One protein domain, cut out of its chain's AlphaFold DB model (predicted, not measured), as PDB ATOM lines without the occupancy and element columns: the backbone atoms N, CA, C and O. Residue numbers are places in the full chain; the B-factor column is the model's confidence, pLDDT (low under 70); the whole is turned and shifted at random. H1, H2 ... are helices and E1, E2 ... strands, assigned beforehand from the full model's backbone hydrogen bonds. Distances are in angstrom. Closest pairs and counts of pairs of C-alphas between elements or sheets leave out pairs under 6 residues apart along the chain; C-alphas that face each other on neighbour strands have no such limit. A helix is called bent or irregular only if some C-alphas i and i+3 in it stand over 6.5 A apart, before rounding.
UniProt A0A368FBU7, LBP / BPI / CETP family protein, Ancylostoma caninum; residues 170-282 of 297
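Overview. This is residues 170 to 282 of the 297 residues of the protein "LBP / BPI / CETP family protein" of Ancylostoma caninum (UniProt A0A368FBU7). The model is one long, twisted and bent sheet of six strands, built on the long antiparallel strands E4, E5 and E6. Side by side with E4, E2 runs along one part and E3 along another, E1 is added beyond E2, and the short helices H1 and H2, joined by a tight link, lie near one end of the long axis and are not on the sheet. At the other end the tip of the E5 and E6 hairpin, residues 260 to 265, sticks out. The printed part has 113 residues with six named strands and two named helices, in the order E1 H1 H2 E2 E3 E4 E5 E6, and its class is mostly strand. The sheet is branched and its neighbour pairs are antiparallel; the whole is loose and elongated, with a radius of gyration of the C-alphas of 17.6 A and spans of 51 by 30 by 24 A.

Arrangement. E1, residues 170 to 173, is an edge strand and the antiparallel neighbour of E2, residues 202 to 209, with N 171 and O 207 2.8 A apart. Between them come H1, residues 187 to 190, and H2, residues 192 to 197, which touch only at the corner; their closest C-alphas, of Gly 188 and Ala 195, are 4.7 A apart. In H2 every O i to N i+4 pair is within hydrogen-bond range; H1 is too short for such a pair, and its one O i to N i+3 pair is within range. E4, residues 221 to 235, has E2 and E3, residues 214 to 218, on one side and E5, residues 244 to 261, on the other side. N 206 and O 231 are 2.9 A apart between E2 and E4, and N 216 and O 223 are 2.9 A apart in the hairpin of E3 and E4. The hairpin of E4 and E5 has N 228 and O 250 at 2.9 A. E5 and E6, residues 264 to 281, form a hairpin with N 257 and O 268 at 2.9 A. E3, E4, E5 and E6 make a meander, each strand the antiparallel neighbour of the one before. E1 and E5 are apart, as are E3 and E6.

Along the chain. E1 begins at C-alpha 170, (-44.632, 27.540, -0.777). E2 is 23.4 A long, E3 13.2 A and E4 39.4 A, bending by 56 degrees at residue 225. E5 is 41.4 A long and bends by 72 degrees at residue 247. E6 is 42.5 A long, bends by 72 degrees at residue 273 and ends at C-alpha 281, (-33.636, 10.499, -5.185).

Size, cuts and confidence. The two C-alphas farthest apart, of Asp 219 and Ser 238, are 53.9 A apart. The printed part has no cut. The link from E1 to H1, 13 residues, is long. The mean pLDDT of the printed part is 86.1, and residues 236 to 243 are under 70.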
ATOM      1  N   VAL A 170     -45.437  28.512  -1.514       91.44
ATOM      2  CA  VAL A 170     -44.632  27.540  -0.777       91.44
ATOM      3  C   VAL A 170     -45.393  27.132   0.478       91.44
ATOM      4  O   VAL A 170     -45.790  27.974   1.279       91.44
ATOM      5  N   ALA A 171     -45.588  25.831   0.664       92.38
ATOM      6  CA  ALA A 171     -46.241  25.267   1.834       92.38
ATOM      7  C   ALA A 171     -45.390  24.145   2.422       92.38
ATOM      8  O   ALA A 171     -44.953  23.239   1.717       92.38
ATOM      9  N   THR A 172     -45.188  24.189   3.733       91.88
ATOM     10  CA  THR A 172     -44.464  23.153   4.468       91.88
ATOM     11  C   THR A 172     -45.469  22.312   5.240       91.88
ATOM     12  O   THR A 172     -46.223  22.834   6.060       91.88
ATOM     13  N   VAL A 173     -45.489  21.011   4.965       91.06
ATOM     14  CA  VAL A 173     -46.398  20.048   5.581       91.06
ATOM     15  C   VAL A 173     -45.618  19.143   6.519       91.06
ATOM     16  O   VAL A 173     -44.746  18.374   6.108       91.06
ATOM     17  N   ASP A 174     -46.016  19.212   7.782       88.19
ATOM     18  CA  ASP A 174     -45.567  18.331   8.843       88.19
ATOM     19  C   ASP A 174     -46.686  17.375   9.220       88.19
ATOM     20  O   ASP A 174     -47.837  17.775   9.394       88.19
ATOM     21  N   SER A 175     -46.358  16.090   9.331       87.00
ATOM     22  CA  SER A 175     -47.361  15.069   9.590       87.00
ATOM     23  C   SER A 175     -46.764  13.847  10.282       87.00
ATOM     24  O   SER A 175     -45.665  13.422   9.916       87.00
ATOM     25  N   PRO A 176     -47.499  13.212  11.216       84.38
ATOM     26  CA  PRO A 176     -47.083  11.946  11.816       84.38
ATOM     27  C   PRO A 176     -47.014  10.793  10.794       84.38
ATOM     28  O   PRO A 176     -46.392   9.767  11.050       84.38
ATOM     29  N   PHE A 177     -47.606  10.946   9.606       87.50
ATOM     30  CA  PHE A 177     -47.478   9.961   8.529       87.50
ATOM     31  C   PHE A 177     -46.104  10.007   7.835       87.50
ATOM     32  O   PHE A 177     -45.760   9.087   7.096       87.50
ATOM     33  N   LEU A 178     -45.289  11.039   8.087       87.50
ATOM     34  CA  LEU A 178     -43.968  11.240   7.479       87.50
ATOM     35  C   LEU A 178     -42.811  10.696   8.340       87.50
ATOM     36  O   LEU A 178     -41.675  11.149   8.219       87.50
ATOM     37  N   HIS A 179     -43.074   9.723   9.215       87.62
ATOM     38  CA  HIS A 179     -42.047   9.014   9.987       87.62
ATOM     39  C   HIS A 179     -41.647   7.690   9.324       87.62
ATOM     40  O   HIS A 179     -42.483   7.016   8.724       87.62
ATOM     41  N   THR A 180     -40.383   7.269   9.445       83.50
ATOM     42  CA  THR A 180     -39.976   5.938   8.949       83.50
ATOM     43  C   THR A 180     -40.418   4.789   9.843       83.50
ATOM     44  O   THR A 180     -40.508   3.661   9.367       83.50
ATOM     45  N   GLN A 181     -40.731   5.060  11.109       84.56
ATOM     46  CA  GLN A 181     -41.207   4.058  12.054       84.56
ATOM     47  C   GLN A 181     -42.556   4.477  12.641       84.56
ATOM     48  O   GLN A 181     -42.708   5.593  13.137       84.56
ATOM     49  N   CYS A 182     -43.535   3.579  12.570       83.12
ATOM     50  CA  CYS A 182     -44.872   3.751  13.126       83.12
ATOM     51  C   CYS A 182     -45.549   2.385  13.309       83.12
ATOM     52  O   CYS A 182     -45.146   1.403  12.685       83.12
ATOM     53  N   ASP A 183     -46.618   2.343  14.107       78.31
ATOM     54  CA  ASP A 183     -47.363   1.104  14.367       78.31
ATOM     55  C   ASP A 183     -48.403   0.759  13.279       78.31
ATOM     56  O   ASP A 183     -48.831  -0.390  13.195       78.31
ATOM     57  N   VAL A 184     -48.846   1.729  12.459       79.50
ATOM     58  CA  VAL A 184     -49.960   1.543  11.498       79.50
ATOM     59  C   VAL A 184     -49.588   1.941  10.063       79.50
ATOM     60  O   VAL A 184     -49.235   1.083   9.257       79.50
ATOM     61  N   LEU A 185     -49.688   3.227   9.711       82.06
ATOM     62  CA  LEU A 185     -49.426   3.734   8.361       82.06
ATOM     63  C   LEU A 185     -48.459   4.911   8.453       82.06
ATOM     64  O   LEU A 185     -48.744   5.884   9.143       82.06
ATOM     65  N   CYS A 186     -47.330   4.823   7.765       87.12
ATOM     66  CA  CYS A 186     -46.379   5.917   7.621       87.12
ATOM     67  C   CYS A 186     -45.526   5.691   6.376       87.12
ATOM     68  O   CYS A 186     -45.571   4.630   5.753       87.12
ATOM     69  N   ILE A 187     -44.731   6.685   5.998       84.50
ATOM     70  CA  ILE A 187     -43.933   6.620   4.778       84.50
ATOM     71  C   ILE A 187     -42.983   5.417   4.763       84.50
ATOM     72  O   ILE A 187     -42.798   4.828   3.708       84.50
ATOM     73  N   GLY A 188     -42.467   4.984   5.919       82.19
ATOM     74  CA  GLY A 188     -41.632   3.784   6.007       82.19
ATOM     75  C   GLY A 188     -42.369   2.468   5.738       82.19
ATOM     76  O   GLY A 188     -41.745   1.512   5.291       82.19
ATOM     77  N   THR A 189     -43.689   2.400   5.956       83.62
ATOM     78  CA  THR A 189     -44.484   1.211   5.598       83.62
ATOM     79  C   THR A 189     -44.929   1.230   4.135       83.62
ATOM     80  O   THR A 189     -45.082   0.171   3.530       83.62
ATOM     81  N   VAL A 190     -45.110   2.420   3.552       83.69
ATOM     82  CA  VAL A 190     -45.488   2.599   2.136       83.69
ATOM     83  C   VAL A 190     -44.279   2.476   1.199       83.69
ATOM     84  O   VAL A 190     -44.395   1.890   0.123       83.69
ATOM     85  N   LEU A 191     -43.133   3.017   1.614       83.06
ATOM     86  CA  LEU A 191     -41.855   3.043   0.901       83.06
ATOM     87  C   LEU A 191     -40.767   2.453   1.818       83.06
ATOM     88  O   LEU A 191     -40.035   3.202   2.479       83.06
ATOM     89  N   PRO A 192     -40.677   1.113   1.912       82.00
ATOM     90  CA  PRO A 192     -39.753   0.436   2.822       82.00
ATOM     91  C   PRO A 192     -38.283   0.783   2.556       82.00
ATOM     92  O   PRO A 192     -37.486   0.820   3.492       82.00
ATOM     93  N   GLU A 193     -37.930   1.143   1.320       81.44
ATOM     94  CA  GLU A 193     -36.578   1.565   0.942       81.44
ATOM     95  C   GLU A 193     -36.110   2.795   1.745       81.44
ATOM     96  O   GLU A 193     -34.925   2.939   2.051       81.44
ATOM     97  N   ILE A 194     -37.043   3.672   2.133       80.94
ATOM     98  CA  ILE A 194     -36.755   4.856   2.952       80.94
ATOM     99  C   ILE A 194     -36.477   4.460   4.403       80.94
ATOM    100  O   ILE A 194     -35.583   5.026   5.032       80.94
ATOM    101  N   ALA A 195     -37.223   3.488   4.933       84.31
ATOM    102  CA  ALA A 195     -37.033   3.004   6.297       84.31
ATOM    103  C   ALA A 195     -35.702   2.261   6.467       84.31
ATOM    104  O   ALA A 195     -35.043   2.425   7.493       84.31
ATOM    105  N   GLU A 196     -35.283   1.497   5.455       83.06
ATOM    106  CA  GLU A 196     -33.985   0.818   5.445       83.06
ATOM    107  C   GLU A 196     -32.816   1.808   5.357       83.06
ATOM    108  O   GLU A 196     -31.830   1.669   6.081       83.06
ATOM    109  N   ALA A 197     -32.925   2.828   4.500       81.75
ATOM    110  CA  ALA A 197     -31.871   3.823   4.326       81.75
ATOM    111  C   ALA A 197     -31.760   4.803   5.509       81.75
ATOM    112  O   ALA A 197     -30.662   5.264   5.821       81.75
ATOM    113  N   MET A 198     -32.881   5.137   6.157       80.56
ATOM    114  CA  MET A 198     -32.948   6.090   7.271       80.56
ATOM    115  C   MET A 198     -33.895   5.607   8.381       80.56
ATOM    116  O   MET A 198     -35.038   6.070   8.501       80.56
ATOM    117  N   PRO A 199     -33.429   4.695   9.247       82.75
ATOM    118  CA  PRO A 199     -34.229   4.225  10.369       82.75
ATOM    119  C   PRO A 199     -34.497   5.356  11.376       82.75
ATOM    120  O   PRO A 199     -33.686   6.267  11.548       82.75
ATOM    121  N   ASN A 200     -35.652   5.297  12.044       85.50
ATOM    122  CA  ASN A 200     -36.078   6.207  13.122       85.50
ATOM    123  C   ASN A 200     -35.984   7.701  12.776       85.50
ATOM    124  O   ASN A 200     -35.619   8.533  13.606       85.50
ATOM    125  N   SER A 201     -36.311   8.035  11.533       85.06
ATOM    126  CA  SER A 201     -36.215   9.382  10.988       85.06
ATOM    127  C   SER A 201     -37.599   9.992  10.783       85.06
ATOM    128  O   SER A 201     -38.609   9.295  10.644       85.06
ATOM    129  N   SER A 202     -37.645  11.321  10.786       88.25
ATOM    130  CA  SER A 202     -38.850  12.096  10.497       88.25
ATOM    131  C   SER A 202     -38.608  12.990   9.293       88.25
ATOM    132  O   SER A 202     -37.506  13.517   9.137       88.25
ATOM    133  N   PHE A 203     -39.617  13.157   8.445       88.12
ATOM    134  CA  PHE A 203     -39.526  14.001   7.261       88.12
ATOM    135  C   PHE A 203     -40.523  15.146   7.303       88.12
ATOM    136  O   PHE A 203     -41.520  15.131   8.021       88.12
ATOM    137  N   THR A 204     -40.217  16.154   6.504       90.94
ATOM    138  CA  THR A 204     -41.076  17.287   6.176       90.94
ATOM    139  C   THR A 204     -41.256  17.310   4.674       90.94
ATOM    140  O   THR A 204     -40.294  17.055   3.950       90.94
ATOM    141  N   VAL A 205     -42.461  17.613   4.206       91.88
ATOM    142  CA  VAL A 205     -42.701  17.823   2.777       91.88
ATOM    143  C   VAL A 205     -42.834  19.314   2.536       91.88
ATOM    144  O   VAL A 205     -43.686  19.962   3.134       91.88
ATOM    145  N   GLN A 206     -42.001  19.856   1.661       93.94
ATOM    146  CA  GLN A 206     -42.156  21.209   1.156       93.94
ATOM    147  C   GLN A 206     -42.761  21.136  -0.242       93.94
ATOM    148  O   GLN A 206     -42.173  20.558  -1.150       93.94
ATOM    149  N   ALA A 207     -43.947  21.711  -0.403       93.62
ATOM    150  CA  ALA A 207     -44.567  21.926  -1.696       93.62
ATOM    151  C   ALA A 207     -44.234  23.340  -2.171       93.62
ATOM    152  O   ALA A 207     -44.447  24.298  -1.428       93.62
ATOM    153  N   SER A 208     -43.734  23.483  -3.392       94.62
ATOM    154  CA  SER A 208     -43.503  24.788  -4.012       94.62
ATOM    155  C   SER A 208     -43.882  24.760  -5.484       94.62
ATOM    156  O   SER A 208     -43.715  23.748  -6.152       94.62
ATOM    157  N   THR A 209     -44.410  25.851  -6.018       94.75
ATOM    158  CA  THR A 209     -44.644  25.954  -7.467       94.75
ATOM    159  C   THR A 209     -43.330  26.110  -8.224       94.75
ATOM    160  O   THR A 209     -42.505  26.926  -7.822       94.75
ATOM    161  N   LEU A 210     -43.166  25.397  -9.340       93.50
ATOM    162  CA  LEU A 210     -42.009  25.523 -10.238       93.50
ATOM    163  C   LEU A 210     -42.190  26.626 -11.287       93.50
ATOM    164  O   LEU A 210     -41.212  27.197 -11.759       93.50
ATOM    165  N   ALA A 211     -43.439  26.915 -11.643       93.06
ATOM    166  CA  ALA A 211     -43.834  27.988 -12.546       93.06
ATOM    167  C   ALA A 211     -45.130  28.647 -12.035       93.06
ATOM    168  O   ALA A 211     -45.851  28.017 -11.247       93.06
ATOM    169  N   PRO A 212     -45.458  29.879 -12.473       92.50
ATOM    170  CA  PRO A 212     -46.743  30.498 -12.175       92.50
ATOM    171  C   PRO A 212     -47.917  29.574 -12.535       92.50
ATOM    172  O   PRO A 212     -47.932  29.037 -13.647       92.50
ATOM    173  N   PRO A 213     -48.906  29.387 -11.641       94.06
ATOM    174  CA  PRO A 213     -50.124  28.661 -11.985       94.06
ATOM    175  C   PRO A 213     -50.841  29.339 -13.157       94.06
ATOM    176  O   PRO A 213     -50.911  30.569 -13.206       94.06
ATOM    177  N   ILE A 214     -51.388  28.546 -14.077       94.50
ATOM    178  CA  ILE A 214     -52.170  29.047 -15.214       94.50
ATOM    179  C   ILE A 214     -53.650  28.900 -14.873       94.50
ATOM    180  O   ILE A 214     -54.080  27.810 -14.485       94.50
ATOM    181  N   ILE A 215     -54.423  29.976 -15.012       93.31
ATOM    182  CA  ILE A 215     -55.865  29.982 -14.757       93.31
ATOM    183  C   ILE A 215     -56.651  30.179 -16.053       93.31
ATOM    184  O   ILE A 215     -56.281  30.998 -16.880       93.31
ATOM    185  N   ALA A 216     -57.750  29.440 -16.194       92.38
ATOM    186  CA  ALA A 216     -58.755  29.655 -17.228       92.38
ATOM    187  C   ALA A 216     -60.127  29.845 -16.568       92.38
ATOM    188  O   ALA A 216     -60.643  28.937 -15.902       92.38
ATOM    189  N   LEU A 217     -60.719  31.027 -16.724       89.25
ATOM    190  CA  LEU A 217     -62.035  31.372 -16.205       89.25
ATOM    191  C   LEU A 217     -63.117  30.826 -17.145       89.25
ATOM    192  O   LEU A 217     -63.118  31.063 -18.349       89.25
ATOM    193  N   GLN A 218     -64.056  30.074 -16.581       87.06
ATOM    194  CA  GLN A 218     -65.204  29.505 -17.284       87.06
ATOM    195  C   GLN A 218     -66.493  29.858 -16.537       87.06
ATOM    196  O   GLN A 218     -66.475  30.309 -15.388       87.06
ATOM    197  N   ASP A 219     -67.642  29.611 -17.162       82.25
ATOM    198  CA  ASP A 219     -68.937  29.898 -16.546       82.25
ATOM    199  C   ASP A 219     -69.105  29.170 -15.200       82.25
ATOM    200  O   ASP A 219     -69.254  27.948 -15.121       82.25
ATOM    201  N   GLY A 220     -69.080  29.949 -14.113       82.31
ATOM    202  CA  GLY A 220     -69.282  29.480 -12.740       82.31
ATOM    203  C   GLY A 220     -68.108  28.718 -12.115       82.31
ATOM    204  O   GLY A 220     -68.279  28.157 -11.028       82.31
ATOM    205  N   LYS A 221     -66.938  28.665 -12.765       89.62
ATOM    206  CA  LYS A 221     -65.755  27.951 -12.260       89.62
ATOM    207  C   LYS A 221     -64.450  28.461 -12.873       89.62
ATOM    208  O   LYS A 221     -64.449  29.043 -13.946       89.62
ATOM    209  N   ALA A 222     -63.330  28.172 -12.227       92.62
ATOM    210  CA  ALA A 222     -62.001  28.370 -12.790       92.62
ATOM    211  C   ALA A 222     -61.280  27.026 -12.900       92.62
ATOM    212  O   ALA A 222     -61.328  26.221 -11.970       92.62
ATOM    213  N   LEU A 223     -60.616  26.776 -14.023       94.44
ATOM    214  CA  LEU A 223     -59.656  25.682 -14.145       94.44
ATOM    215  C   LEU A 223     -58.272  26.223 -13.823       94.44
ATOM    216  O   LEU A 223     -57.890  27.279 -14.324       94.44
ATOM    217  N   VAL A 224     -57.537  25.514 -12.976       94.62
ATOM    218  CA  VAL A 224     -56.187  25.898 -12.573       94.62
ATOM    219  C   VAL A 224     -55.236  24.758 -12.890       94.62
ATOM    220  O   VAL A 224     -55.426  23.628 -12.431       94.62
ATOM    221  N   PHE A 225     -54.198  25.079 -13.649       95.38
ATOM    222  CA  PHE A 225     -53.090  24.190 -13.957       95.38
ATOM    223  C   PHE A 225     -51.899  24.577 -13.089       95.38
ATOM    224  O   PHE A 225     -51.457  25.729 -13.081       95.38
ATOM    225  N   LEU A 226     -51.388  23.607 -12.343       94.44
ATOM    226  CA  LEU A 226     -50.328  23.794 -11.368       94.44
ATOM    227  C   LEU A 226     -49.174  22.849 -11.681       94.44
ATOM    228  O   LEU A 226     -49.358  21.634 -11.758       94.44
ATOM    229  N   ASN A 227     -47.982  23.421 -11.800       94.62
ATOM    230  CA  ASN A 227     -46.732  22.686 -11.881       94.62
ATOM    231  C   ASN A 227     -45.917  22.967 -10.611       94.62
ATOM    232  O   ASN A 227     -45.543  24.116 -10.348       94.62
ATOM    233  N   ALA A 228     -45.707  21.944  -9.788       94.81
ATOM    234  CA  ALA A 228     -45.145  22.077  -8.451       94.81
ATOM    235  C   ALA A 228     -44.092  21.007  -8.146       94.81
ATOM    236  O   ALA A 228     -44.189  19.871  -8.585       94.81
ATOM    237  N   SER A 229     -43.113  21.360  -7.321       94.31
ATOM    238  CA  SER A 229     -42.186  20.435  -6.681       94.31
ATOM    239  C   SER A 229     -42.715  20.033  -5.310       94.31
ATOM    240  O   SER A 229     -43.146  20.884  -4.526       94.31
ATOM    241  N   LEU A 230     -42.651  18.741  -5.007       93.56
ATOM    242  CA  LEU A 230     -42.761  18.187  -3.665       93.56
ATOM    243  C   LEU A 230     -41.389  17.668  -3.242       93.56
ATOM    244  O   LEU A 230     -40.927  16.624  -3.710       93.56
ATOM    245  N   ASP A 231     -40.767  18.383  -2.316       92.25
ATOM    246  CA  ASP A 231     -39.447  18.073  -1.791       92.25
ATOM    247  C   ASP A 231     -39.562  17.461  -0.392       92.25
ATOM    248  O   ASP A 231     -40.079  18.069   0.547       92.25
ATOM    249  N   VAL A 232     -39.073  16.229  -0.246       89.62
ATOM    250  CA  VAL A 232     -39.040  15.506   1.030       89.62
ATOM    251  C   VAL A 232     -37.707  15.780   1.715       89.62
ATOM    252  O   VAL A 232     -36.643  15.418   1.207       89.62
ATOM    253  N   ILE A 233     -37.760  16.401   2.888       89.25
ATOM    254  CA  ILE A 233     -36.600  16.870   3.647       89.25
ATOM    255  C   ILE A 233     -36.526  16.093   4.964       89.25
ATOM    256  O   ILE A 233     -37.521  15.999   5.683       89.25
ATOM    257  N   SER A 234     -35.360  15.538   5.308       85.38
ATOM    258  CA  SER A 234     -35.169  14.898   6.620       85.38
ATOM    259  C   SER A 234     -35.004  15.921   7.729       85.38
ATOM    260  O   SER A 234     -34.222  16.864   7.633       85.38
ATOM    261  N   LYS A 235     -35.718  15.674   8.823       79.25
ATOM    262  CA  LYS A 235     -35.519  16.295  10.127       79.25
ATOM    263  C   LYS A 235     -34.566  15.404  10.928       79.25
ATOM    264  O   LYS A 235     -34.997  14.635  11.786       79.25
ATOM    265  N   SER A 236     -33.272  15.464  10.618       66.19
ATOM    266  CA  SER A 236     -32.242  14.782  11.411       66.19
ATOM    267  C   SER A 236     -31.808  15.647  12.597       66.19
ATOM    268  O   SER A 236     -31.570  16.844  12.449       66.19
ATOM    269  N   THR A 237     -31.674  15.044  13.778       55.41
ATOM    270  CA  THR A 237     -31.162  15.694  14.999       55.41
ATOM    271  C   THR A 237     -29.634  15.623  15.129       55.41
ATOM    272  O   THR A 237     -29.072  16.243  16.031       55.41
ATOM    273  N   SER A 238     -28.937  14.910  14.235       52.34
ATOM    274  CA  SER A 238     -27.490  14.674  14.308       52.34
ATOM    275  C   SER A 238     -26.763  15.071  13.014       52.34
ATOM    276  O   SER A 238     -26.581  14.242  12.125       52.34
ATOM    277  N   GLY A 239     -26.292  16.322  12.927       46.16
ATOM    278  CA  GLY A 239     -25.345  16.774  11.888       46.16
ATOM    279  C   GLY A 239     -25.886  16.790  10.445       46.16
ATOM    280  O   GLY A 239     -27.009  16.359  10.199       46.16
ATOM    281  N   PRO A 240     -25.135  17.343   9.470       44.41
ATOM    282  CA  PRO A 240     -25.683  18.019   8.296       44.41
ATOM    283  C   PRO A 240     -26.199  17.028   7.247       44.41
ATOM    284  O   PRO A 240     -25.540  16.728   6.259       44.41
ATOM    285  N   SER A 241     -27.423  16.560   7.441       51.47
ATOM    286  CA  SER A 241     -28.279  16.048   6.369       51.47
ATOM    287  C   SER A 241     -29.485  16.973   6.192       51.47
ATOM    288  O   SER A 241     -30.608  16.534   5.979       51.47
ATOM    289  N   ASN A 242     -29.240  18.287   6.264       54.09
ATOM    290  CA  ASN A 242     -30.183  19.307   5.810       54.09
ATOM    291  C   ASN A 242     -30.170  19.296   4.282       54.09
ATOM    292  O   ASN A 242     -29.434  20.049   3.647       54.09
ATOM    293  N   GLY A 243     -30.911  18.376   3.680       68.81
ATOM    294  CA  GLY A 243     -31.004  18.307   2.234       68.81
ATOM    295  C   GLY A 243     -32.247  17.568   1.790       68.81
ATOM    296  O   GLY A 243     -32.673  16.611   2.433       68.81
ATOM    297  N   THR A 244     -32.794  18.004   0.660       81.19
ATOM    298  CA  THR A 244     -33.832  17.278  -0.065       81.19
ATOM    299  C   THR A 244     -33.340  15.872  -0.376       81.19
ATOM    300  O   THR A 244     -32.206  15.681  -0.833       81.19
ATOM    301  N   ILE A 245     -34.178  14.896  -0.062       85.94
ATOM    302  CA  ILE A 245     -33.892  13.464  -0.165       85.94
ATOM    303  C   ILE A 245     -34.589  12.871  -1.374       85.94
ATOM    304  O   ILE A 245     -34.020  12.029  -2.066       85.94
ATOM    305  N   ILE A 246     -35.810  13.334  -1.606       87.94
ATOM    306  CA  ILE A 246     -36.657  12.966  -2.727       87.94
ATOM    307  C   ILE A 246     -37.226  14.272  -3.253       87.94
ATOM    308  O   ILE A 246     -37.759  15.053  -2.465       87.94
ATOM    309  N   SER A 247     -37.109  14.491  -4.554       90.19
ATOM    310  CA  SER A 247     -37.762  15.598  -5.243       90.19
ATOM    311  C   SER A 247     -38.718  15.024  -6.277       90.19
ATOM    312  O   SER A 247     -38.329  14.191  -7.104       90.19
ATOM    313  N   ILE A 248     -39.986  15.412  -6.195       91.94
ATOM    314  CA  ILE A 248     -41.057  14.917  -7.058       91.94
ATOM    315  C   ILE A 248     -41.668  16.115  -7.767       91.94
ATOM    316  O   ILE A 248     -42.201  17.008  -7.120       91.94
ATOM    317  N   ASN A 249     -41.642  16.107  -9.093       93.75
ATOM    318  CA  ASN A 249     -42.418  17.051  -9.877       93.75
ATOM    319  C   ASN A 249     -43.871  16.570  -9.958       93.75
ATOM    320  O   ASN A 249     -44.121  15.391 -10.219       93.75
ATOM    321  N   VAL A 250     -44.815  17.468  -9.712       93.62
ATOM    322  CA  VAL A 250     -46.251  17.218  -9.700       93.62
ATOM    323  C   VAL A 250     -46.934  18.207 -10.627       93.62
ATOM    324  O   VAL A 250     -46.962  19.410 -10.375       93.62
ATOM    325  N   GLU A 251     -47.547  17.666 -11.669       94.38
ATOM    326  CA  GLU A 251     -48.400  18.403 -12.588       94.38
ATOM    327  C   GLU A 251     -49.849  18.061 -12.265       94.38
ATOM    328  O   GLU A 251     -50.260  16.900 -12.338       94.38
ATOM    329  N   THR A 252     -50.632  19.055 -11.858       93.94
ATOM    330  CA  THR A 252     -52.028  18.852 -11.473       93.94
ATOM    331  C   THR A 252     -52.945  19.885 -12.099       93.94
ATOM    332  O   THR A 252     -52.597  21.049 -12.276       93.94
ATOM    333  N   GLU A 253     -54.145  19.429 -12.426       94.19
ATOM    334  CA  GLU A 253     -55.253  20.249 -12.880       94.19
ATOM    335  C   GLU A 253     -56.378  20.139 -11.853       94.19
ATOM    336  O   GLU A 253     -56.773  19.030 -11.468       94.19
ATOM    337  N   PHE A 254     -56.910  21.276 -11.412       94.38
ATOM    338  CA  PHE A 254     -58.055  21.309 -10.512       94.38
ATOM    339  C   PHE A 254     -59.086  22.361 -10.912       94.38
ATOM    340  O   PHE A 254     -58.775  23.433 -11.422       94.38
ATOM    341  N   GLU A 255     -60.345  22.039 -10.636       94.31
ATOM    342  CA  GLU A 255     -61.467  22.957 -10.735       94.31
ATOM    343  C   GLU A 255     -61.608  23.717  -9.413       94.31
ATOM    344  O   GLU A 255     -61.716  23.108  -8.347       94.31
ATOM    345  N   LEU A 256     -61.633  25.044  -9.483       93.62
ATOM    346  CA  LEU A 256     -61.895  25.949  -8.375       93.62
ATOM    347  C   LEU A 256     -63.276  26.587  -8.556       93.62
ATOM    348  O   LEU A 256     -63.554  27.241  -9.560       93.62
ATOM    349  N   LYS A 257     -64.140  26.440  -7.554       92.88
ATOM    350  CA  LYS A 257     -65.404  27.177  -7.458       92.88
ATOM    351  C   LYS A 257     -65.364  28.100  -6.260       92.88
ATOM    352  O   LYS A 257     -65.062  27.659  -5.148       92.88
ATOM    353  N   MET A 258     -65.696  29.360  -6.502       88.38
ATOM    354  CA  MET A 258     -65.738  30.409  -5.492       88.38
ATOM    355  C   MET A 258     -67.173  30.902  -5.330       88.38
ATOM    356  O   MET A 258     -67.856  31.169  -6.315       88.38
ATOM    357  N   ASP A 259     -67.615  31.023  -4.085       86.94
ATOM    358  CA  ASP A 259     -68.904  31.603  -3.723       86.94
ATOM    359  C   ASP A 259     -68.712  32.613  -2.589       86.94
ATOM    360  O   ASP A 259     -67.862  32.433  -1.717       86.94
ATOM    361  N   ILE A 260     -69.502  33.683  -2.586       84.38
ATOM    362  CA  ILE A 260     -69.478  34.685  -1.519       84.38
ATOM    363  C   ILE A 260     -70.760  34.535  -0.719       84.38
ATOM    364  O   ILE A 260     -71.835  34.956  -1.142       84.38
ATOM    365  N   GLN A 261     -70.633  33.994   0.489       84.62
ATOM    366  CA  GLN A 261     -71.757  33.800   1.391       84.62
ATOM    367  C   GLN A 261     -71.520  34.561   2.694       84.62
ATOM    368  O   GLN A 261     -70.491  34.396   3.343       84.62
ATOM    369  N   TYR A 262     -72.465  35.417   3.095       84.69
ATOM    370  CA  TYR A 262     -72.388  36.204   4.339       84.69
ATOM    371  C   TYR A 262     -71.073  36.988   4.516       84.69
ATOM    372  O   TYR A 262     -70.511  37.016   5.608       84.69
ATOM    373  N   ARG A 263     -70.579  37.634   3.448       82.19
ATOM    374  CA  ARG A 263     -69.286  38.356   3.418       82.19
ATOM    375  C   ARG A 263     -68.049  37.468   3.617       82.19
ATOM    376  O   ARG A 263     -66.960  37.987   3.829       82.19
ATOM    377  N   THR A 264     -68.202  36.148   3.541       81.75
ATOM    378  CA  THR A 264     -67.087  35.196   3.534       81.75
ATOM    379  C   THR A 264     -66.938  34.588   2.150       81.75
ATOM    380  O   THR A 264     -67.936  34.258   1.509       81.75
ATOM    381  N   VAL A 265     -65.696  34.453   1.694       86.06
ATOM    382  CA  VAL A 265     -65.380  33.747   0.452       86.06
ATOM    383  C   VAL A 265     -65.250  32.263   0.778       86.06
ATOM    384  O   VAL A 265     -64.462  31.870   1.637       86.06
ATOM    385  N   ARG A 266     -66.056  31.439   0.117       90.12
ATOM    386  CA  ARG A 266     -65.999  29.981   0.170       90.12
ATOM    387  C   ARG A 266     -65.368  29.483  -1.114       90.12
ATOM    388  O   ARG A 266     -65.895  29.723  -2.194       90.12
ATOM    389  N   CYS A 267     -64.269  28.758  -0.976       87.75
ATOM    390  CA  CYS A 267     -63.597  28.110  -2.088       87.75
ATOM    391  C   CYS A 267     -63.772  26.601  -1.957       87.75
ATOM    392  O   CYS A 267     -63.563  26.035  -0.886       87.75
ATOM    393  N   SER A 268     -64.136  25.951  -3.054       92.25
ATOM    394  CA  SER A 268     -64.071  24.499  -3.181       92.25
ATOM    395  C   SER A 268     -63.150  24.161  -4.339       92.25
ATOM    396  O   SER A 268     -63.274  24.746  -5.415       92.25
ATOM    397  N   SER A 269     -62.207  23.255  -4.098       91.88
ATOM    398  CA  SER A 269     -61.295  22.746  -5.114       91.88
ATOM    399  C   SER A 269     -61.558  21.262  -5.350       91.88
ATOM    400  O   SER A 269     -61.836  20.504  -4.419       91.88
ATOM    401  N   SER A 270     -61.495  20.844  -6.610       93.06
ATOM    402  CA  SER A 270     -61.619  19.445  -7.007       93.06
ATOM    403  C   SER A 270     -60.524  19.111  -8.006       93.06
ATOM    404  O   SER A 270     -60.459  19.694  -9.082       93.06
ATOM    405  N   MET A 271     -59.645  18.187  -7.631       92.56
ATOM    406  CA  MET A 271     -58.567  17.717  -8.494       92.56
ATOM    407  C   MET A 271     -59.148  16.871  -9.629       92.56
ATOM    408  O   MET A 271     -59.852  15.893  -9.375       92.56
ATOM    409  N   LEU A 272     -58.862  17.259 -10.869       91.44
ATOM    410  CA  LEU A 272     -59.298  16.561 -12.077       91.44
ATOM    411  C   LEU A 272     -58.242  15.558 -12.533       91.44
ATOM    412  O   LEU A 272     -58.560  14.414 -12.856       91.44
ATOM    413  N   ASN A 273     -56.982  15.991 -12.534       90.50
ATOM    414  CA  ASN A 273     -55.848  15.187 -12.954       90.50
ATOM    415  C   ASN A 273     -54.625  15.500 -12.089       90.50
ATOM    416  O   ASN A 273     -54.436  16.630 -11.631       90.50
ATOM    417  N   ALA A 274     -53.790  14.492 -11.872       91.38
ATOM    418  CA  ALA A 274     -52.509  14.637 -11.207       91.38
ATOM    419  C   ALA A 274     -51.528  13.610 -11.763       91.38
ATOM    420  O   ALA A 274     -51.805  12.409 -11.789       91.38
ATOM    421  N   GLN A 275     -50.368  14.096 -12.180       91.50
ATOM    422  CA  GLN A 275     -49.235  13.293 -12.596       91.50
ATOM    423  C   GLN A 275     -48.057  13.636 -11.696       91.50
ATOM    424  O   GLN A 275     -47.797  14.802 -11.418       91.50
ATOM    425  N   ALA A 276     -47.366  12.607 -11.218       90.06
ATOM    426  CA  ALA A 276     -46.201  12.761 -10.364       90.06
ATOM    427  C   ALA A 276     -45.016  12.033 -10.998       90.06
ATOM    428  O   ALA A 276     -45.106  10.848 -11.327       90.06
ATOM    429  N   THR A 277     -43.900  12.737 -11.148       89.38
ATOM    430  CA  THR A 277     -42.660  12.214 -11.722       89.38
ATOM    431  C   THR A 277     -41.515  12.442 -10.747       89.38
ATOM    432  O   THR A 277     -41.249  13.573 -10.344       89.38
ATOM    433  N   LEU A 278     -40.822  11.369 -10.363       87.62
ATOM    434  CA  LEU A 278     -39.632  11.466  -9.517       87.62
ATOM    435  C   LEU A 278     -38.503  12.152 -10.298       87.62
ATOM    436  O   LEU A 278     -38.088  11.637 -11.337       87.62
ATOM    437  N   MET A 279     -38.012  13.275  -9.781       87.00
ATOM    438  CA  MET A 279     -36.946  14.073 -10.393       87.00
ATOM    439  C   MET A 279     -35.571  13.649  -9.882       87.00
ATOM    440  O   MET A 279     -34.666  13.392 -10.673       87.00
ATOM    441  N   ASP A 280     -35.427  13.542  -8.561       85.06
ATOM    442  CA  ASP A 280     -34.183  13.138  -7.906       85.06
ATOM    443  C   ASP A 280     -34.470  12.296  -6.658       85.06
ATOM    444  O   ASP A 280     -35.473  12.492  -5.966       85.06
ATOM    445  N   SER A 281     -33.582  11.344  -6.376       84.44
ATOM    446  CA  SER A 281     -33.636  10.499  -5.185       84.44
ATOM    447  C   SER A 281     -32.230  10.178  -4.706       84.44
ATOM    448  O   SER A 281     -31.454   9.499  -5.382       84.44
ATOM    449  N   LYS A 282     -31.934  10.575  -3.469       81.31
ATOM    450  CA  LYS A 282     -30.713  10.165  -2.760       81.31
ATOM    451  C   LYS A 282     -30.818   8.757  -2.171       81.31
ATOM    452  O   LYS A 282     -29.825   8.219  -1.690       81.31
TER     453      LYS A 282